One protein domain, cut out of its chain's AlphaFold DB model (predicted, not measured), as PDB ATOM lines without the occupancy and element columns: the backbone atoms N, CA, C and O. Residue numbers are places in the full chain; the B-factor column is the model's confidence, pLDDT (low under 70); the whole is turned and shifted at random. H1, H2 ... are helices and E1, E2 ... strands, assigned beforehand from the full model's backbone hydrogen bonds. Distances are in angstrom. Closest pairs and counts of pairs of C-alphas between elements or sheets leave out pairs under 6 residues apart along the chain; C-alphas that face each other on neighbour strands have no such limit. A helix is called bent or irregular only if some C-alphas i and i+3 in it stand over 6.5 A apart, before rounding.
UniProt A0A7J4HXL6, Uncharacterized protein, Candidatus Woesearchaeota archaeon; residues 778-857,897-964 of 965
ATOM      1  N   LYS A 778       7.425 210.839 176.918       86.75
ATOM      2  CA  LYS A 778       7.437 209.964 178.094       86.75
ATOM      3  C   LYS A 778       6.742 208.671 177.719       86.75
ATOM      4  O   LYS A 778       5.630 208.724 177.214       86.75
ATOM      5  N   ARG A 779       7.403 207.542 177.970       85.12
ATOM      6  CA  ARG A 779       6.817 206.206 177.844       85.12
ATOM      7  C   ARG A 779       6.438 205.724 179.239       85.12
ATOM      8  O   ARG A 779       7.306 205.521 180.086       85.12
ATOM      9  N   GLU A 780       5.140 205.615 179.497       83.81
ATOM     10  CA  GLU A 780       4.576 205.141 180.762       83.81
ATOM     11  C   GLU A 780       3.501 204.085 180.464       83.81
ATOM     12  O   GLU A 780       2.623 204.315 179.643       83.81
ATOM     13  N   LYS A 781       3.495 202.957 181.188       79.75
ATOM     14  CA  LYS A 781       2.453 201.912 181.055       79.75
ATOM     15  C   LYS A 781       1.063 202.345 181.555       79.75
ATOM     16  O   LYS A 781       0.114 201.570 181.528       79.75
ATOM     17  N   LYS A 782       0.938 203.566 182.085       80.25
ATOM     18  CA  LYS A 782      -0.317 204.165 182.555       80.25
ATOM     19  C   LYS A 782      -0.576 205.427 181.726       80.25
ATOM     20  O   LYS A 782       0.347 206.220 181.558       80.25
ATOM     21  N   PRO A 783      -1.811 205.665 181.254       77.25
ATOM     22  CA  PRO A 783      -2.097 206.788 180.372       77.25
ATOM     23  C   PRO A 783      -1.847 208.148 181.035       77.25
ATOM     24  O   PRO A 783      -2.098 208.354 182.230       77.25
ATOM     25  N   MET A 784      -1.399 209.108 180.230       78.25
ATOM     26  CA  MET A 784      -1.076 210.471 180.644       78.25
ATOM     27  C   MET A 784      -2.201 211.461 180.301       78.25
ATOM     28  O   MET A 784      -3.212 211.123 179.689       78.25
ATOM     29  N   HIS A 785      -2.025 212.730 180.690       70.06
ATOM     30  CA  HIS A 785      -2.968 213.815 180.368       70.06
ATOM     31  C   HIS A 785      -2.997 214.221 178.892       70.06
ATOM     32  O   HIS A 785      -3.930 214.896 178.466       70.06
ATOM     33  N   HIS A 786      -1.951 213.873 178.146       76.12
ATOM     34  CA  HIS A 786      -1.732 214.318 176.772       76.12
ATOM     35  C   HIS A 786      -1.282 213.189 175.837       76.12
ATOM     36  O   HIS A 786      -1.224 213.435 174.641       76.12
ATOM     37  N   LEU A 787      -1.016 211.980 176.352       83.44
ATOM     38  CA  LEU A 787      -0.706 210.776 175.575       83.44
ATOM     39  C   LEU A 787      -1.426 209.569 176.189       83.44
ATOM     40  O   LEU A 787      -1.436 209.434 177.415       83.44
ATOM     41  N   CYS A 788      -2.051 208.734 175.366       85.56
ATOM     42  CA  CYS A 788      -2.556 207.422 175.773       85.56
ATOM     43  C   CYS A 788      -1.427 206.378 175.662       85.56
ATOM     44  O   CYS A 788      -0.340 206.707 175.179       85.56
ATOM     45  N   VAL A 789      -1.633 205.152 176.150       87.88
ATOM     46  CA  VAL A 789      -0.577 204.113 176.139       87.88
ATOM     47  C   VAL A 789      -0.164 203.803 174.704       87.88
ATOM     48  O   VAL A 789       1.013 203.903 174.364       87.88
ATOM     49  N   TYR A 790      -1.153 203.617 173.833       90.94
ATOM     50  CA  TYR A 790      -0.946 203.373 172.414       90.94
ATOM     51  C   TYR A 790      -0.146 204.483 171.697       90.94
ATOM     52  O   TYR A 790       0.744 204.197 170.895       90.94
ATOM     53  N   GLU A 791      -0.413 205.762 172.005       90.62
ATOM     54  CA  GLU A 791       0.383 206.891 171.493       90.62
ATOM     55  C   GLU A 791       1.829 206.850 172.020       90.62
ATOM     56  O   GLU A 791       2.759 207.179 171.285       90.62
ATOM     57  N   MET A 792       2.039 206.489 173.290       92.31
ATOM     58  CA  MET A 792       3.376 206.447 173.891       92.31
ATOM     59  C   MET A 792       4.245 205.340 173.301       92.31
ATOM     60  O   MET A 792       5.434 205.577 173.085       92.31
ATOM     61  N   ASP A 793       3.671 204.174 173.011       93.06
ATOM     62  CA  ASP A 793       4.413 203.069 172.411       93.06
ATOM     63  C   ASP A 793       4.587 203.245 170.902       93.06
ATOM     64  O   ASP A 793       5.721 203.204 170.438       93.06
ATOM     65  N   THR A 794       3.540 203.612 170.153       93.62
ATOM     66  CA  THR A 794       3.649 203.854 168.699       93.62
ATOM     67  C   THR A 794       4.685 204.924 168.353       93.62
ATOM     68  O   THR A 794       5.514 204.730 167.465       93.62
ATOM     69  N   PHE A 795       4.661 206.067 169.047       94.44
ATOM     70  CA  PHE A 795       5.652 207.118 168.808       94.44
ATOM     71  C   PHE A 795       6.986 206.831 169.507       94.44
ATOM     72  O   PHE A 795       8.007 207.356 169.079       94.44
ATOM     73  N   GLY A 796       6.992 206.009 170.559       93.81
ATOM     74  CA  GLY A 796       8.207 205.553 171.229       93.81
ATOM     75  C   GLY A 796       9.054 204.651 170.334       93.81
ATOM     76  O   GLY A 796      10.227 204.948 170.148       93.81
ATOM     77  N   GLU A 797       8.444 203.622 169.739       94.81
ATOM     78  CA  GLU A 797       9.074 202.703 168.778       94.81
ATOM     79  C   GLU A 797       9.600 203.451 167.546       94.81
ATOM     80  O   GLU A 797      10.770 203.323 167.197       94.81
ATOM     81  N   PHE A 798       8.773 204.317 166.942       95.75
ATOM     82  CA  PHE A 798       9.200 205.169 165.827       95.75
ATOM     83  C   PHE A 798      10.452 205.987 166.180       95.75
ATOM     84  O   PHE A 798      11.394 206.059 165.394       95.75
ATOM     85  N   LEU A 799      10.482 206.606 167.365       95.94
ATOM     86  CA  LEU A 799      11.631 207.399 167.793       95.94
ATOM     87  C   LEU A 799      12.848 206.524 168.153       95.94
ATOM     88  O   LEU A 799      13.964 206.959 167.881       95.94
ATOM     89  N   ASP A 800      12.671 205.326 168.726       95.25
ATOM     90  CA  ASP A 800      13.764 204.364 168.963       95.25
ATOM     91  C   ASP A 800      14.487 204.044 167.643       95.25
ATOM     92  O   ASP A 800      15.705 204.217 167.542       95.25
ATOM     93  N   ASP A 801      13.734 203.650 166.611       95.75
ATOM     94  CA  ASP A 801      14.287 203.288 165.306       95.75
ATOM     95  C   ASP A 801      14.905 204.500 164.582       95.75
ATOM     96  O   ASP A 801      16.014 204.401 164.050       95.75
ATOM     97  N   ILE A 802      14.282 205.688 164.635       95.38
ATOM     98  CA  ILE A 802      14.873 206.917 164.072       95.38
ATOM     99  C   ILE A 802      16.208 207.276 164.743       95.38
ATOM    100  O   ILE A 802      17.167 207.616 164.044       95.38
ATOM    101  N   LEU A 803      16.317 207.178 166.074       94.62
ATOM    102  CA  LEU A 803      17.588 207.427 166.770       94.62
ATOM    103  C   LEU A 803      18.633 206.338 166.481       94.62
ATOM    104  O   LEU A 803      19.819 206.652 166.389       94.62
ATOM    105  N   ALA A 804      18.199 205.094 166.260       94.44
ATOM    106  CA  ALA A 804      19.039 203.993 165.786       94.44
ATOM    107  C   ALA A 804      19.397 204.082 164.284       94.44
ATOM    108  O   ALA A 804      20.096 203.204 163.775       94.44
ATOM    109  N   ARG A 805      18.955 205.137 163.579       93.19
ATOM    110  CA  ARG A 805      19.140 205.378 162.132       93.19
ATOM    111  C   ARG A 805      18.484 204.321 161.225       93.19
ATOM    112  O   ARG A 805      18.898 204.133 160.085       93.19
ATOM    113  N   LYS A 806      17.425 203.685 161.722       93.56
ATOM    114  CA  LYS A 806      16.588 202.672 161.064       93.56
ATOM    115  C   LYS A 806      15.317 203.295 160.486       93.56
ATOM    116  O   LYS A 806      14.211 203.128 160.999       93.56
ATOM    117  N   MET A 807      15.483 204.136 159.468       90.12
ATOM    118  CA  MET A 807      14.382 204.958 158.951       90.12
ATOM    119  C   MET A 807      13.276 204.134 158.273       90.12
ATOM    120  O   MET A 807      12.102 204.491 158.386       90.12
ATOM    121  N   GLU A 808      13.625 203.040 157.592       85.94
ATOM    122  CA  GLU A 808      12.647 202.168 156.933       85.94
ATOM    123  C   GLU A 808      11.815 201.395 157.964       85.94
ATOM    124  O   GLU A 808      10.585 201.360 157.864       85.94
ATOM    125  N   GLU A 809      12.459 200.849 158.998       93.38
ATOM    126  CA  GLU A 809      11.792 200.164 160.103       93.38
ATOM    127  C   GLU A 809      10.885 201.119 160.887       93.38
ATOM    128  O   GLU A 809       9.719 200.790 161.111       93.38
ATOM    129  N   ALA A 810      11.357 202.336 161.190       93.19
ATOM    130  CA  ALA A 810      10.561 203.362 161.861       93.19
ATOM    131  C   ALA A 810       9.275 203.695 161.085       93.19
ATOM    132  O   ALA A 810       8.173 203.665 161.644       93.19
ATOM    133  N   LEU A 811       9.395 203.998 159.786       88.88
ATOM    134  CA  LEU A 811       8.244 204.313 158.936       88.88
ATOM    135  C   LEU A 811       7.301 203.111 158.803       88.88
ATOM    136  O   LEU A 811       6.087 203.285 158.891       88.88
ATOM    137  N   THR A 812       7.837 201.900 158.653       88.38
ATOM    138  CA  THR A 812       7.046 200.662 158.546       88.38
ATOM    139  C   THR A 812       6.295 200.350 159.845       88.38
ATOM    140  O   THR A 812       5.112 200.009 159.803       88.38
ATOM    141  N   GLY A 813       6.942 200.510 161.003       91.56
ATOM    142  CA  GLY A 813       6.338 200.326 162.324       91.56
ATOM    143  C   GLY A 813       5.230 201.342 162.597       91.56
ATOM    144  O   GLY A 813       4.108 200.957 162.929       91.56
ATOM    145  N   LEU A 814       5.497 202.632 162.358       91.69
ATOM    146  CA  LEU A 814       4.493 203.689 162.483       91.69
ATOM    147  C   LEU A 814       3.304 203.459 161.540       91.69
ATOM    148  O   LEU A 814       2.158 203.605 161.963       91.69
ATOM    149  N   TRP A 815       3.561 203.063 160.288       86.06
ATOM    150  CA  TRP A 815       2.520 202.736 159.314       86.06
ATOM    151  C   TRP A 815       1.649 201.565 159.796       86.06
ATOM    152  O   TRP A 815       0.429 201.693 159.853       86.06
ATOM    153  N   ARG A 816       2.270 200.452 160.219       89.75
ATOM    154  CA  ARG A 816       1.578 199.256 160.737       89.75
ATOM    155  C   ARG A 816       0.686 199.591 161.929       89.75
ATOM    156  O   ARG A 816      -0.419 199.065 162.046       89.75
ATOM    157  N   ASN A 817       1.167 200.461 162.810       91.06
ATOM    158  CA  ASN A 817       0.408 200.884 163.972       91.06
ATOM    159  C   ASN A 817      -0.773 201.779 163.511       91.06
ATOM    160  O   ASN A 817      -1.926 201.463 163.806       91.06
ATOM    161  N   LEU A 818      -0.553 202.816 162.688       87.25
ATOM    162  CA  LEU A 818      -1.640 203.631 162.101       87.25
ATOM    163  C   LEU A 818      -2.731 202.785 161.416       87.25
ATOM    164  O   LEU A 818      -3.918 203.066 161.583       87.25
ATOM    165  N   ASP A 819      -2.344 201.720 160.716       84.19
ATOM    166  CA  ASP A 819      -3.256 200.765 160.084       84.19
ATOM    167  C   ASP A 819      -4.079 199.953 161.096       84.19
ATOM    168  O   ASP A 819      -5.293 199.795 160.946       84.19
ATOM    169  N   ALA A 820      -3.448 199.475 162.172       87.38
ATOM    170  CA  ALA A 820      -4.141 198.795 163.266       87.38
ATOM    171  C   ALA A 820      -5.167 199.714 163.955       87.38
ATOM    172  O   ALA A 820      -6.258 199.257 164.306       87.38
ATOM    173  N   LEU A 821      -4.853 201.008 164.091       85.62
ATOM    174  CA  LEU A 821      -5.783 202.026 164.584       85.62
ATOM    175  C   LEU A 821      -6.954 202.243 163.613       85.62
ATOM    176  O   LEU A 821      -8.104 202.181 164.042       85.62
ATOM    177  N   GLY A 822      -6.680 202.439 162.318       81.44
ATOM    178  CA  GLY A 822      -7.707 202.610 161.282       81.44
ATOM    179  C   GLY A 822      -8.611 201.382 161.102       81.44
ATOM    180  O   GLY A 822      -9.788 201.517 160.793       81.44
ATOM    181  N   CYS A 823      -8.098 200.180 161.374       82.25
ATOM    182  CA  CYS A 823      -8.879 198.941 161.423       82.25
ATOM    183  C   CYS A 823      -9.549 198.649 162.775       82.25
ATOM    184  O   CYS A 823     -10.087 197.554 162.946       82.25
ATOM    185  N   HIS A 824      -9.506 199.574 163.738       84.38
ATOM    186  CA  HIS A 824     -10.119 199.422 165.062       84.38
ATOM    187  C   HIS A 824      -9.597 198.204 165.862       84.38
ATOM    188  O   HIS A 824     -10.314 197.636 166.688       84.38
ATOM    189  N   LYS A 825      -8.346 197.782 165.617       86.94
ATOM    190  CA  LYS A 825      -7.701 196.601 166.237       86.94
ATOM    191  C   LYS A 825      -6.943 196.910 167.535       86.94
ATOM    192  O   LYS A 825      -6.405 195.994 168.149       86.94
ATOM    193  N   VAL A 826      -6.876 198.177 167.942       85.19
ATOM    194  CA  VAL A 826      -6.179 198.616 169.163       85.19
ATOM    195  C   VAL A 826      -7.057 198.360 170.401       85.19
ATOM    196  O   VAL A 826      -8.244 198.700 170.363       85.19
ATOM    197  N   PRO A 827      -6.520 197.808 171.509       84.56
ATOM    198  CA  PRO A 827      -7.265 197.666 172.760       84.56
ATOM    199  C   PRO A 827      -7.793 199.016 173.270       84.56
ATOM    200  O   PRO A 827      -7.081 200.023 173.305       84.56
ATOM    201  N   LYS A 828      -9.065 199.062 173.676       79.12
ATOM    202  CA  LYS A 828      -9.753 200.316 174.044       79.12
ATOM    203  C   LYS A 828      -9.113 200.996 175.255       79.12
ATOM    204  O   LYS A 828      -9.078 202.220 175.342       79.12
ATOM    205  N   GLU A 829      -8.618 200.189 176.180       76.06
ATOM    206  CA  GLU A 829      -7.898 200.562 177.390       76.06
ATOM    207  C   GLU A 829      -6.592 201.322 177.102       76.06
ATOM    208  O   GLU A 829      -6.246 202.243 177.846       76.06
ATOM    209  N   GLU A 830      -5.908 201.018 175.994       83.19
ATOM    210  CA  GLU A 830      -4.673 201.701 175.597       83.19
ATOM    211  C   GLU A 830      -4.927 203.087 175.003       83.19
ATOM    212  O   GLU A 830      -4.031 203.934 175.020       83.19
ATOM    213  N   LEU A 831      -6.145 203.334 174.513       78.44
ATOM    214  CA  LEU A 831      -6.573 204.598 173.914       78.44
ATOM    215  C   LEU A 831      -7.012 205.645 174.956       78.44
ATOM    216  O   LEU A 831      -7.190 206.813 174.630       78.44
ATOM    217  N   VAL A 832      -7.142 205.289 176.232       73.50
ATOM    218  CA  VAL A 832      -7.674 206.204 177.254       73.50
ATOM    219  C   VAL A 832      -6.658 207.294 177.651       73.50
ATOM    220  O   VAL A 832      -5.468 207.027 177.776       73.50
ATOM    221  N   TRP A 833      -7.117 208.521 177.949       73.06
ATOM    222  CA  TRP A 833      -6.308 209.583 178.585       73.06
ATOM    223  C   TRP A 833      -6.738 209.881 180.024       73.06
ATOM    224  O   TRP A 833      -7.925 209.986 180.345       73.06
ATOM    225  N   LYS A 834      -5.759 210.127 180.899       66.56
ATOM    226  CA  LYS A 834      -5.970 210.478 182.312       66.56
ATOM    227  C   LYS A 834      -6.383 211.945 182.453       66.56
ATOM    228  O   LYS A 834      -5.706 212.825 181.932       66.56
ATOM    229  N   THR A 835      -7.422 212.279 183.216       59.91
ATOM    230  CA  THR A 835      -7.731 213.698 183.513       59.91
ATOM    231  C   THR A 835      -6.819 214.261 184.599       59.91
ATOM    232  O   THR A 835      -6.235 213.514 185.377       59.91
ATOM    233  N   GLY A 836      -6.734 215.592 184.706       49.44
ATOM    234  CA  GLY A 836      -5.988 216.283 185.772       49.44
ATOM    235  C   GLY A 836      -6.494 216.039 187.206       49.44
ATOM    236  O   GLY A 836      -5.938 216.609 188.142       49.44
ATOM    237  N   TYR A 837      -7.531 215.216 187.391       45.56
ATOM    238  CA  TYR A 837      -8.023 214.755 188.686       45.56
ATOM    239  C   TYR A 837      -7.747 213.251 188.829       45.56
ATOM    240  O   TYR A 837      -7.999 212.471 187.910       45.56
ATOM    241  N   SER A 838      -7.223 212.833 189.983       42.53
ATOM    242  CA  SER A 838      -6.900 211.430 190.271       42.53
ATOM    243  C   SER A 838      -8.118 210.512 190.113       42.53
ATOM    244  O   SER A 838      -9.202 210.843 190.594       42.53
ATOM    245  N   GLY A 839      -7.926 209.358 189.464       44.88
ATOM    246  CA  GLY A 839      -8.960 208.328 189.292       44.88
ATOM    247  C   GLY A 839     -10.061 208.657 188.277       44.88
ATOM    248  O   GLY A 839     -11.133 208.070 188.347       44.88
ATOM    249  N   LYS A 840      -9.847 209.624 187.371       42.72
ATOM    250  CA  LYS A 840     -10.874 210.088 186.422       42.72
ATOM    251  C   LYS A 840     -10.348 210.172 184.990       42.72
ATOM    252  O   LYS A 840      -9.277 210.740 184.758       42.72
ATOM    253  N   TYR A 841     -11.149 209.682 184.048       52.00
ATOM    254  CA  TYR A 841     -10.921 209.701 182.596       52.00
ATOM    255  C   TYR A 841     -11.940 210.639 181.906       52.00
ATOM    256  O   TYR A 841     -12.929 211.030 182.531       52.00
ATOM    257  N   ARG A 842     -11.661 211.108 180.678       52.72
ATOM    258  CA  ARG A 842     -12.378 212.238 180.034       52.72
ATOM    259  C   ARG A 842     -13.353 211.750 178.952       52.72
ATOM    260  O   ARG A 842     -12.901 211.307 177.903       52.72
ATOM    261  N   ALA A 843     -14.658 211.859 179.209       45.62
ATOM    262  CA  ALA A 843     -15.726 211.375 178.328       45.62
ATOM    263  C   ALA A 843     -16.838 212.417 178.077       45.62
ATOM    264  O   ALA A 843     -17.040 213.321 178.894       45.62
ATOM    265  N   TYR A 844     -17.546 212.260 176.956       43.28
ATOM    266  CA  TYR A 844     -18.793 212.935 176.575       43.28
ATOM    267  C   TYR A 844     -19.845 211.892 176.166       43.28
ATOM    268  O   TYR A 844     -19.517 210.741 175.903       43.28
ATOM    269  N   GLU A 845     -21.113 212.284 176.132       38.75
ATOM    270  CA  GLU A 845     -22.243 211.384 175.870       38.75
ATOM    271  C   GLU A 845     -23.032 211.901 174.660       38.75
ATOM    272  O   GLU A 845     -23.221 213.115 174.516       38.75
ATOM    273  N   ALA A 846     -23.452 210.997 173.775       36.22
ATOM    274  CA  ALA A 846     -24.240 211.296 172.583       36.22
ATOM    275  C   ALA A 846     -25.319 210.214 172.403       36.22
ATOM    276  O   ALA A 846     -25.038 209.086 172.013       36.22
ATOM    277  N   GLY A 847     -26.574 210.548 172.719       48.88
ATOM    278  CA  GLY A 847     -27.638 209.544 172.813       48.88
ATOM    279  C   GLY A 847     -27.421 208.628 174.021       48.88
ATOM    280  O   GLY A 847     -27.194 209.125 175.118       48.88
ATOM    281  N   GLU A 848     -27.478 207.312 173.813       36.09
ATOM    282  CA  GLU A 848     -27.173 206.289 174.833       36.09
ATOM    283  C   GLU A 848     -25.680 205.883 174.849       36.09
ATOM    284  O   GLU A 848     -25.296 204.914 175.507       36.09
ATOM    285  N   GLU A 849     -24.824 206.566 174.079       34.28
ATOM    286  CA  GLU A 849     -23.429 206.173 173.863       34.28
ATOM    287  C   GLU A 849     -22.431 207.117 174.546       34.28
ATOM    288  O   GLU A 849     -22.601 208.337 174.568       34.28
ATOM    289  N   ILE A 850     -21.358 206.535 175.099       39.38
ATOM    290  CA  ILE A 850     -20.332 207.249 175.869       39.38
ATOM    291  C   ILE A 850     -19.012 207.255 175.090       39.38
ATOM    292  O   ILE A 850     -18.304 206.247 175.019       39.38
ATOM    293  N   HIS A 851     -18.695 208.424 174.538       42.69
ATOM    294  CA  HIS A 851     -17.543 208.734 173.693       42.69
ATOM    295  C   HIS A 851     -16.448 209.449 174.511       42.69
ATOM    296  O   HIS A 851     -16.699 209.947 175.608       42.69
ATOM    297  N   PHE A 852     -15.206 209.532 174.016       45.47
ATOM    298  CA  PHE A 852     -14.075 210.066 174.799       45.47
ATOM    299  C   PHE A 852     -13.419 211.315 174.189       45.47
ATOM    300  O   PHE A 852     -12.810 211.248 173.129       45.47
ATOM    301  N   TYR A 853     -13.489 212.452 174.901       45.06
ATOM    302  CA  TYR A 853     -12.739 213.684 174.605       45.06
ATOM    303  C   TYR A 853     -12.631 214.619 175.818       45.06
ATOM    304  O   TYR A 853     -13.473 214.613 176.712       45.06
ATOM    305  N   GLU A 854     -11.638 215.517 175.769       32.53
ATOM    306  CA  GLU A 854     -11.864 216.979 175.791       32.53
ATOM    307  C   GLU A 854     -10.543 217.679 175.401       32.53
ATOM    308  O   GLU A 854      -9.590 217.677 176.190       32.53
ATOM    309  N   TRP A 855     -10.474 218.290 174.209       33.00
ATOM    310  CA  TRP A 855      -9.398 219.227 173.857       33.00
ATOM    311  C   TRP A 855      -9.897 220.668 173.946       33.00
ATOM    312  O   TRP A 855     -10.821 221.075 173.247       33.00
ATOM    313  N   ASN A 856      -9.249 221.452 174.800       33.16
ATOM    314  CA  ASN A 856      -9.220 222.906 174.707       33.16
ATOM    315  C   ASN A 856      -7.980 223.380 175.473       33.16
ATOM    316  O   ASN A 856      -8.015 223.596 176.687       33.16
ATOM    317  N   SER A 857      -6.845 223.446 174.776       35.91
ATOM    318  CA  SER A 857      -5.649 224.111 175.290       35.91
ATOM    319  C   SER A 857      -5.916 225.618 175.399       35.91
ATOM    320  O   SER A 857      -6.571 226.212 174.547       35.91
ATOM    321  N   TYR A 897     -26.247 219.549 177.648       36.19
ATOM    322  CA  TYR A 897     -25.111 218.723 178.061       36.19
ATOM    323  C   TYR A 897     -25.212 218.340 179.548       36.19
ATOM    324  O   TYR A 897     -25.056 219.204 180.417       36.19
ATOM    325  N   GLN A 898     -25.395 217.053 179.857       38.66
ATOM    326  CA  GLN A 898     -25.151 216.517 181.202       38.66
ATOM    327  C   GLN A 898     -23.674 216.109 181.374       38.66
ATOM    328  O   GLN A 898     -22.980 215.797 180.410       38.66
ATOM    329  N   LYS A 899     -23.166 216.125 182.616       38.41
ATOM    330  CA  LYS A 899     -21.837 215.591 182.968       38.41
ATOM    331  C   LYS A 899     -21.978 214.427 183.944       38.41
ATOM    332  O   LYS A 899     -22.176 214.659 185.137       38.41
ATOM    333  N   ARG A 900     -21.790 213.199 183.458       41.03
ATOM    334  CA  ARG A 900     -21.592 212.000 184.289       41.03
ATOM    335  C   ARG A 900     -20.108 211.661 184.460       41.03
ATOM    336  O   ARG A 900     -19.248 212.149 183.731       41.03
ATOM    337  N   TRP A 901     -19.813 210.847 185.472       43.75
ATOM    338  CA  TRP A 901     -18.485 210.288 185.730       43.75
ATOM    339  C   TRP A 901     -18.584 208.763 185.642       43.75
ATOM    340  O   TRP A 901     -19.393 208.174 186.354       43.75
ATOM    341  N   LEU A 902     -17.770 208.147 184.787       42.53
ATOM    342  CA  LEU A 902     -17.699 206.690 184.629       42.53
ATOM    343  C   LEU A 902     -17.058 206.003 185.841       42.53
ATOM    344  O   LEU A 902     -16.223 206.604 186.526       42.53
ATOM    345  N   ARG A 903     -17.413 204.729 186.054       40.56
ATOM    346  CA  ARG A 903     -16.762 203.851 187.040       40.56
ATOM    347  C   ARG A 903     -15.799 202.842 186.408       40.56
ATOM    348  O   ARG A 903     -14.822 202.516 187.077       40.56
ATOM    349  N   PHE A 904     -16.012 202.386 185.166       49.16
ATOM    350  CA  PHE A 904     -15.208 201.299 184.588       49.16
ATOM    351  C   PHE A 904     -14.719 201.550 183.149       49.16
ATOM    352  O   PHE A 904     -15.332 202.263 182.362       49.16
ATOM    353  N   VAL A 905     -13.579 200.937 182.799       47.44
ATOM    354  CA  VAL A 905     -12.883 201.106 181.500       47.44
ATOM    355  C   VAL A 905     -13.496 200.252 180.375       47.44
ATOM    356  O   VAL A 905     -13.298 200.544 179.201       47.44
ATOM    357  N   HIS A 906     -14.293 199.230 180.697       54.19
ATOM    358  CA  HIS A 906     -14.967 198.400 179.688       54.19
ATOM    359  C   HIS A 906     -16.249 199.043 179.121       54.19
ATOM    360  O   HIS A 906     -16.721 198.636 178.064       54.19
ATOM    361  N   GLU A 907     -16.787 200.077 179.779       50.34
ATOM    362  CA  GLU A 907     -17.980 200.838 179.355       50.34
ATOM    363  C   GLU A 907     -17.688 201.789 178.167       50.34
ATOM    364  O   GLU A 907     -18.552 202.538 177.718       50.34
ATOM    365  N   ILE A 908     -16.454 201.781 177.651       56.56
ATOM    366  CA  ILE A 908     -15.938 202.736 176.667       56.56
ATOM    367  C   ILE A 908     -16.347 202.355 175.234       56.56
ATOM    368  O   ILE A 908     -16.019 201.270 174.735       56.56
ATOM    369  N   LYS A 909     -16.974 203.295 174.519       59.03
ATOM    370  CA  LYS A 909     -17.072 203.294 173.052       59.03
ATOM    371  C   LYS A 909     -16.102 204.362 172.512       59.03
ATOM    372  O   LYS A 909     -16.370 205.551 172.664       59.03
ATOM    373  N   PRO A 910     -14.926 203.986 171.969       62.41
ATOM    374  CA  PRO A 910     -14.006 204.967 171.404       62.41
ATOM    375  C   PRO A 910     -14.597 205.565 170.124       62.41
ATOM    376  O   PRO A 910     -15.162 204.855 169.295       62.41
ATOM    377  N   ASP A 911     -14.430 206.874 169.967       68.50
ATOM    378  CA  ASP A 911     -14.819 207.598 168.762       68.50
ATOM    379  C   ASP A 911     -13.672 207.514 167.743       68.50
ATOM    380  O   ASP A 911     -12.723 208.302 167.772       68.50
ATOM    381  N   TRP A 912     -13.672 206.449 166.938       71.50
ATOM    382  CA  TRP A 912     -12.503 206.057 166.144       71.50
ATOM    383  C   TRP A 912     -12.048 207.124 165.145       71.50
ATOM    384  O   TRP A 912     -10.843 207.342 165.030       71.50
ATOM    385  N   GLU A 913     -12.970 207.841 164.494       68.62
ATOM    386  CA  GLU A 913     -12.641 208.940 163.568       68.62
ATOM    387  C   GLU A 913     -11.781 210.011 164.256       68.62
ATOM    388  O   GLU A 913     -10.796 210.508 163.706       68.62
ATOM    389  N   ILE A 914     -12.125 210.313 165.506       67.38
ATOM    390  CA  ILE A 914     -11.471 211.296 166.366       67.38
ATOM    391  C   ILE A 914     -10.081 210.838 166.826       67.38
ATOM    392  O   ILE A 914      -9.135 211.636 166.827       67.38
ATOM    393  N   TYR A 915      -9.926 209.558 167.179       73.62
ATOM    394  CA  TYR A 915      -8.620 208.972 167.496       73.62
ATOM    395  C   TYR A 915      -7.705 208.951 166.272       73.62
ATOM    396  O   TYR A 915      -6.553 209.383 166.361       73.62
ATOM    397  N   VAL A 916      -8.237 208.511 165.130       78.25
ATOM    398  CA  VAL A 916      -7.539 208.477 163.845       78.25
ATOM    399  C   VAL A 916      -7.075 209.877 163.454       78.25
ATOM    400  O   VAL A 916      -5.878 210.071 163.270       78.25
ATOM    401  N   ALA A 917      -7.960 210.879 163.421       75.38
ATOM    402  CA  ALA A 917      -7.605 212.250 163.040       75.38
ATOM    403  C   ALA A 917      -6.509 212.861 163.935       75.38
ATOM    404  O   ALA A 917      -5.586 213.516 163.448       75.38
ATOM    405  N   ARG A 918      -6.576 212.620 165.249       81.44
ATOM    406  CA  ARG A 918      -5.575 213.105 166.208       81.44
ATOM    407  C   ARG A 918      -4.209 212.446 166.003       81.44
ATOM    408  O   ARG A 918      -3.192 213.140 165.970       81.44
ATOM    409  N   ILE A 919      -4.178 211.117 165.917       84.31
ATOM    410  CA  ILE A 919      -2.928 210.358 165.790       84.31
ATOM    411  C   ILE A 919      -2.318 210.592 164.399       84.31
ATOM    412  O   ILE A 919      -1.100 210.720 164.297       84.31
ATOM    413  N   ALA A 920      -3.147 210.787 163.367       83.38
ATOM    414  CA  ALA A 920      -2.744 211.205 162.026       83.38
ATOM    415  C   ALA A 920      -1.991 212.543 162.018       83.38
ATOM    416  O   ALA A 920      -0.885 212.610 161.485       83.38
ATOM    417  N   GLU A 921      -2.538 213.605 162.627       85.06
ATOM    418  CA  GLU A 921      -1.853 214.907 162.657       85.06
ATOM    419  C   GLU A 921      -0.520 214.836 163.416       85.06
ATOM    420  O   GLU A 921       0.480 215.372 162.938       85.06
ATOM    421  N   LYS A 922      -0.444 214.094 164.529       87.31
ATOM    422  CA  LYS A 922       0.832 213.915 165.239       87.31
ATOM    423  C   LYS A 922       1.836 213.045 164.464       87.31
ATOM    424  O   LYS A 922       3.024 213.362 164.448       87.31
ATOM    425  N   ALA A 923       1.392 211.982 163.794       89.50
ATOM    426  CA  ALA A 923       2.249 211.182 162.917       89.50
ATOM    427  C   ALA A 923       2.785 212.020 161.745       89.50
ATOM    428  O   ALA A 923       3.966 211.961 161.421       89.50
ATOM    429  N   LYS A 924       1.944 212.877 161.160       89.38
ATOM    430  CA  LYS A 924       2.315 213.839 160.115       89.38
ATOM    431  C   LYS A 924       3.352 214.851 160.611       89.38
ATOM    432  O   LYS A 924       4.313 215.101 159.889       89.38
ATOM    433  N   GLU A 925       3.223 215.388 161.827       90.56
ATOM    434  CA  GLU A 925       4.269 216.228 162.442       90.56
ATOM    435  C   GLU A 925       5.595 215.474 162.632       90.56
ATOM    436  O   GLU A 925       6.653 216.037 162.354       90.56
ATOM    437  N   LEU A 926       5.541 214.205 163.055       90.56
ATOM    438  CA  LEU A 926       6.714 213.347 163.265       90.56
ATOM    439  C   LEU A 926       7.353 212.810 161.977       90.56
ATOM    440  O   LEU A 926       8.509 212.419 162.018       90.56
ATOM    441  N   VAL A 927       6.644 212.775 160.847       92.06
ATOM    442  CA  VAL A 927       7.162 212.246 159.568       92.06
ATOM    443  C   VAL A 927       7.516 213.365 158.578       92.06
ATOM    444  O   VAL A 927       8.364 213.183 157.703       92.06
ATOM    445  N   LYS A 928       6.940 214.564 158.737       91.88
ATOM    446  CA  LYS A 928       7.236 215.763 157.930       91.88
ATOM    447  C   LYS A 928       8.731 216.092 157.774       91.88
ATOM    448  O   LYS A 928       9.104 216.469 156.665       91.88
ATOM    449  N   PRO A 929       9.605 215.944 158.787       90.88
ATOM    450  CA  PRO A 929      11.034 216.214 158.609       90.88
ATOM    451  C   PRO A 929      11.763 215.179 157.746       90.88
ATOM    452  O   PRO A 929      12.865 215.456 157.287       90.88
ATOM    453  N   LEU A 930      11.165 214.000 157.540       88.69
ATOM    454  CA  LEU A 930      11.723 212.904 156.743       88.69
ATOM    455  C   LEU A 930      11.169 212.914 155.314       88.69
ATOM    456  O   LEU A 930      11.930 212.831 154.362       88.69
ATOM    457  N   LEU A 931       9.846 213.048 155.156       85.31
ATOM    458  CA  LEU A 931       9.166 212.951 153.851       85.31
ATOM    459  C   LEU A 931       8.757 214.313 153.258       85.31
ATOM    460  O   LEU A 931       8.156 214.383 152.185       85.31
ATOM    461  N   GLY A 932       9.028 215.423 153.949       87.88
ATOM    462  CA  GLY A 932       8.716 216.770 153.474       87.88
ATOM    463  C   GLY A 932       7.224 216.971 153.184       87.88
ATOM    464  O   GLY A 932       6.391 216.970 154.092       87.88
ATOM    465  N   ARG A 933       6.880 217.185 151.905       81.88
ATOM    466  CA  ARG A 933       5.484 217.361 151.456       81.88
ATOM    467  C   ARG A 933       4.701 216.046 151.423       81.88
ATOM    468  O   ARG A 933       3.486 216.075 151.607       81.88
ATOM    469  N   ASP A 934       5.384 214.916 151.259       83.50
ATOM    470  CA  ASP A 934       4.751 213.610 151.075       83.50
ATOM    471  C   ASP A 934       4.270 213.003 152.403       83.50
ATOM    472  O   ASP A 934       3.447 212.092 152.399       83.50
ATOM    473  N   ALA A 935       4.686 213.558 153.550       81.00
ATOM    474  CA  ALA A 935       4.252 213.114 154.878       81.00
ATOM    475  C   ALA A 935       2.723 213.128 155.061       81.00
ATOM    476  O   ALA A 935       2.175 212.250 155.724       81.00
ATOM    477  N   GLN A 936       2.015 214.087 154.450       82.94
ATOM    478  CA  GLN A 936       0.550 214.084 154.468       82.94
ATOM    479  C   GLN A 936      -0.018 212.922 153.644       82.94
ATOM    480  O   GLN A 936      -0.953 212.269 154.098       82.94
ATOM    481  N   GLN A 937       0.542 212.641 152.463       83.44
ATOM    482  CA  GLN A 937       0.071 211.536 151.628       83.44
ATOM    483  C   GLN A 937       0.382 210.182 152.269       83.44
ATOM    484  O   GLN A 937      -0.477 209.315 152.253       83.44
ATOM    485  N   PHE A 938       1.551 210.020 152.896       83.06
ATOM    486  CA  PHE A 938       1.923 208.819 153.651       83.06
ATOM    487  C   PHE A 938       0.902 208.486 154.752       83.06
ATOM    488  O   PHE A 938       0.428 207.354 154.837       83.06
ATOM    489  N   VAL A 939       0.516 209.483 155.558       80.19
ATOM    490  CA  VAL A 939      -0.480 209.299 156.625       80.19
ATOM    491  C   VAL A 939      -1.879 209.035 156.055       80.19
ATOM    492  O   VAL A 939      -2.587 208.176 156.572       80.19
ATOM    493  N   LEU A 940      -2.282 209.715 154.975       81.38
ATOM    494  CA  LEU A 940      -3.565 209.444 154.315       81.38
ATOM    495  C   LEU A 940      -3.607 208.035 153.698       81.38
ATOM    496  O   LEU A 940      -4.586 207.319 153.891       81.38
ATOM    497  N   ASP A 941      -2.540 207.601 153.025       78.25
ATOM    498  CA  ASP A 941      -2.418 206.266 152.428       78.25
ATOM    499  C   ASP A 941      -2.464 205.145 153.479       78.25
ATOM    500  O   ASP A 941      -2.958 204.059 153.173       78.25
ATOM    501  N   ALA A 942      -1.977 205.402 154.700       73.38
ATOM    502  CA  ALA A 942      -2.074 204.480 155.832       73.38
ATOM    503  C   ALA A 942      -3.503 204.309 156.362       73.38
ATOM    504  O   ALA A 942      -3.848 203.249 156.871       73.38
ATOM    505  N   LEU A 943      -4.339 205.342 156.241       77.56
ATOM    506  CA  LEU A 943      -5.662 205.391 156.869       77.56
ATOM    507  C   LEU A 943      -6.821 205.139 155.890       77.56
ATOM    508  O   LEU A 943      -7.935 204.875 156.332       77.56
ATOM    509  N   ALA A 944      -6.585 205.218 154.576       70.88
ATOM    510  CA  ALA A 944      -7.643 205.273 153.559       70.88
ATOM    511  C   ALA A 944      -7.881 203.978 152.746       70.88
ATOM    512  O   ALA A 944      -8.592 204.026 151.742       70.88
ATOM    513  N   ARG A 945      -7.277 202.835 153.104       60.25
ATOM    514  CA  ARG A 945      -7.300 201.609 152.270       60.25
ATOM    515  C   ARG A 945      -8.063 200.454 152.900       60.25
ATOM    516  O   ARG A 945      -7.901 200.200 154.087       60.25
ATOM    517  N   GLU A 946      -8.775 199.679 152.086       58.44
ATOM    518  CA  GLU A 946      -9.330 198.370 152.468       58.44
ATOM    519  C   GLU A 946      -8.212 197.361 152.822       58.44
ATOM    520  O   GLU A 946      -7.170 197.383 152.156       58.44
ATOM    521  N   PRO A 947      -8.394 196.455 153.810       53.72
ATOM    522  CA  PRO A 947      -7.380 195.486 154.250       53.72
ATOM    523  C   PRO A 947      -6.736 194.635 153.151       53.72
ATOM    524  O   PRO A 947      -5.572 194.259 153.264       53.72
ATOM    525  N   GLU A 948      -7.477 194.335 152.088       52.03
ATOM    526  CA  GLU A 948      -7.080 193.369 151.059       52.03
ATOM    527  C   GLU A 948      -6.179 193.981 149.969       52.03
ATOM    528  O   GLU A 948      -5.376 193.279 149.363       52.03
ATOM    529  N   GLN A 949      -6.221 195.305 149.765       56.56
ATOM    530  CA  GLN A 949      -5.431 196.017 148.739       56.56
ATOM    531  C   GLN A 949      -4.031 196.438 149.219       56.56
ATOM    532  O   GLN A 949      -3.345 197.253 148.594       56.56
ATOM    533  N   ARG A 950      -3.632 195.949 150.392       57.12
ATOM    534  CA  ARG A 950      -2.499 196.467 151.156       57.12
ATOM    535  C   ARG A 950      -1.168 195.853 150.714       57.12
ATOM    536  O   ARG A 950      -0.250 196.595 150.367       57.12
ATOM    537  N   LEU A 951      -1.078 194.520 150.640       46.84
ATOM    538  CA  LEU A 951       0.206 193.815 150.497       46.84
ATOM    539  C   LEU A 951       0.986 194.143 149.206       46.84
ATOM    540  O   LEU A 951       2.204 194.310 149.258       46.84
ATOM    541  N   GLU A 952       0.304 194.281 148.063       49.25
ATOM    542  CA  GLU A 952       0.948 194.597 146.774       49.25
ATOM    543  C   GLU A 952       1.507 196.028 146.706       49.25
ATOM    544  O   GLU A 952       2.461 196.287 145.971       49.25
ATOM    545  N   PHE A 953       0.955 196.971 147.476       53.81
ATOM    546  CA  PHE A 953       1.414 198.359 147.436       53.81
ATOM    547  C   PHE A 953       2.756 198.556 148.159       53.81
ATOM    548  O   PHE A 953       3.586 199.339 147.686       53.81
ATOM    549  N   TYR A 954       3.002 197.830 149.260       52.25
ATOM    550  CA  TYR A 954       4.243 197.959 150.040       52.25
ATOM    551  C   TYR A 954       5.481 197.610 149.217       52.25
ATOM    552  O   TYR A 954       6.441 198.378 149.191       52.25
ATOM    553  N   LEU A 955       5.428 196.492 148.489       51.62
ATOM    554  CA  LEU A 955       6.565 195.975 147.723       51.62
ATOM    555  C   LEU A 955       6.890 196.817 146.474       51.62
ATOM    556  O   LEU A 955       7.961 196.657 145.894       51.62
ATOM    557  N   GLY A 956       5.987 197.711 146.049       56.06
ATOM    558  CA  GLY A 956       6.115 198.457 144.793       56.06
ATOM    559  C   GLY A 956       6.584 199.914 144.897       56.06
ATOM    560  O   GLY A 956       7.104 200.439 143.910       56.06
ATOM    561  N   LYS A 957       6.382 200.600 146.036       52.66
ATOM    562  CA  LYS A 957       6.633 202.058 146.138       52.66
ATOM    563  C   LYS A 957       7.644 202.513 147.186       52.66
ATOM    564  O   LYS A 957       8.379 203.449 146.877       52.66
ATOM    565  N   LEU A 958       7.705 201.892 148.368       47.12
ATOM    566  CA  LEU A 958       8.595 202.357 149.446       47.12
ATOM    567  C   LEU A 958      10.077 202.431 149.012       47.12
ATOM    568  O   LEU A 958      10.672 203.498 149.176       47.12
ATOM    569  N   PRO A 959      10.650 201.398 148.351       49.91
ATOM    570  CA  PRO A 959      12.057 201.419 147.941       49.91
ATOM    571  C   PRO A 959      12.414 202.605 147.029       49.91
ATOM    572  O   PRO A 959      13.455 203.230 147.195       49.91
ATOM    573  N   ARG A 960      11.509 202.989 146.116       47.62
ATOM    574  CA  ARG A 960      11.741 204.075 145.145       47.62
ATOM    575  C   ARG A 960      11.731 205.481 145.742       47.62
ATOM    576  O   ARG A 960      12.235 206.394 145.095       47.62
ATOM    577  N   GLN A 961      11.118 205.684 146.908       47.38
ATOM    578  CA  GLN A 961      11.179 206.973 147.610       47.38
ATOM    579  C   GLN A 961      12.361 207.035 148.584       47.38
ATOM    580  O   GLN A 961      12.850 208.128 148.852       47.38
ATOM    581  N   ILE A 962      12.845 205.882 149.059       48.50
ATOM    582  CA  ILE A 962      14.027 205.779 149.922       48.50
ATOM    583  C   ILE A 962      15.321 205.949 149.104       48.50
ATOM    584  O   ILE A 962      16.204 206.670 149.543       48.50
ATOM    585  N   GLU A 963      15.410 205.416 147.876       42.28
ATOM    586  CA  GLU A 963      16.560 205.639 146.964       42.28
ATOM    587  C   GLU A 963      16.755 207.106 146.504       42.28
ATOM    588  O   GLU A 963      17.738 207.417 145.829       42.28
ATOM    589  N   LEU A 964      15.819 208.009 146.819       40.94
ATOM    590  CA  LEU A 964      15.865 209.435 146.457       40.94
ATOM    591  C   LEU A 964      16.358 210.357 147.592       40.94
ATOM    592  O   LEU A 964      16.409 211.572 147.383       40.94
TER     593      LEU A 964
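This is residues 778 to 857 and 897 to 964 of the 965 residues of an uncharacterized protein of Candidatus Woesearchaeota archaeon (UniProt A0A7J4HXL6). Three helices, H1, H2 and H4, stand side by side as an up-and-down bundle, each running against the one before it in the chain; H5 folds back from H4 and packs steeply on H2 and H4. Beyond one end of the bundle, long loops and the tiny strand hairpin E1 and E2 make a loose head, while H6 lies outside the bundle near H2. The printed part has 148 residues, with six named helices and two named strands in the order H1 H2 H3 E1 E2 H4 H5 H6; the class is mostly helix, and the one sheet, E1 - E2, is antiparallel. It is compact by its radius of gyration of the C-alphas, 17.0 A, yet elongated in outline, spanning 54 by 32 by 25 A.

Find C-alpha 789 at (-0.577, 204.113, 176.139); from there H1 runs 20.7 A to residue 803. H2, residues 807 to 822, covers 22.3 A, and H3 is residues 828 to 831. Next come the strands E1, residues 844 to 846, and E2, residues 849 to 851. After the cut, find C-alpha 912 at (-12.503, 206.057, 166.144), where H4 begins; it runs 25.8 A to residue 931, with a kink of 39 degrees near residue 925. H5, residues 935 to 943, covers 12.7 A. H6, residues 951 to 962, covers 18.3 A and ends at C-alpha 962, (14.027, 205.779, 149.922).

Start at the hub, H2. It touches H1 in a helical hairpin, opposite ways at a shallow tilt of 16 degrees; their closest C-alphas, Phe 798 and Ala 810, are 4.6 A apart. H2 touches H4, opposite ways at a shallow tilt of 13 degrees, closest at the C-alphas of Gly 822 and Val 916, 6.4 A. With residues 815 to 822 alone it touches H5, closest at the C-alphas of Gly 822 and Leu 943, 5.6 A. H4 and H5 form a helical hairpin at 36 degrees, only just a steep tilt; their closest C-alphas, Lys 928 and Ala 935, are 5.0 A apart. H1 touches H3 with residues 789 to 791 alone, closest at the C-alphas of Val 789 and Glu 830, 4.8 A. H6 touches no helix but is near H2. In the hairpin of E1 and E2, look at N 844 and O 851, 2.8 A apart and within hydrogen-bond range. Every O i to N i+4 pair is within range in H1, H2 and H5; H4 has 14 of 16, H6 has 2 of 8 beside 4 of 9 O i to N i+3 pairs, and H3 is too short for an O i to N i+4 pair. H6 is irregular, C-alphas 956 and 959 being 7.3 A apart, and H4 only just, with C-alphas 926 and 929 at 7.0 A.

The two farthest C-alphas, of Gln 898 and Glu 963, are 55.0 A apart. Residues 858 to 896 are not printed; C-alphas 857 and 897 are 20.4 A apart across the cut. The link from H3 to E1 is long. The mean pLDDT of the printed part is 70.2, and residues 834 to 857, 897 to 911, 913 to 914 and 945 to 964 are under 70.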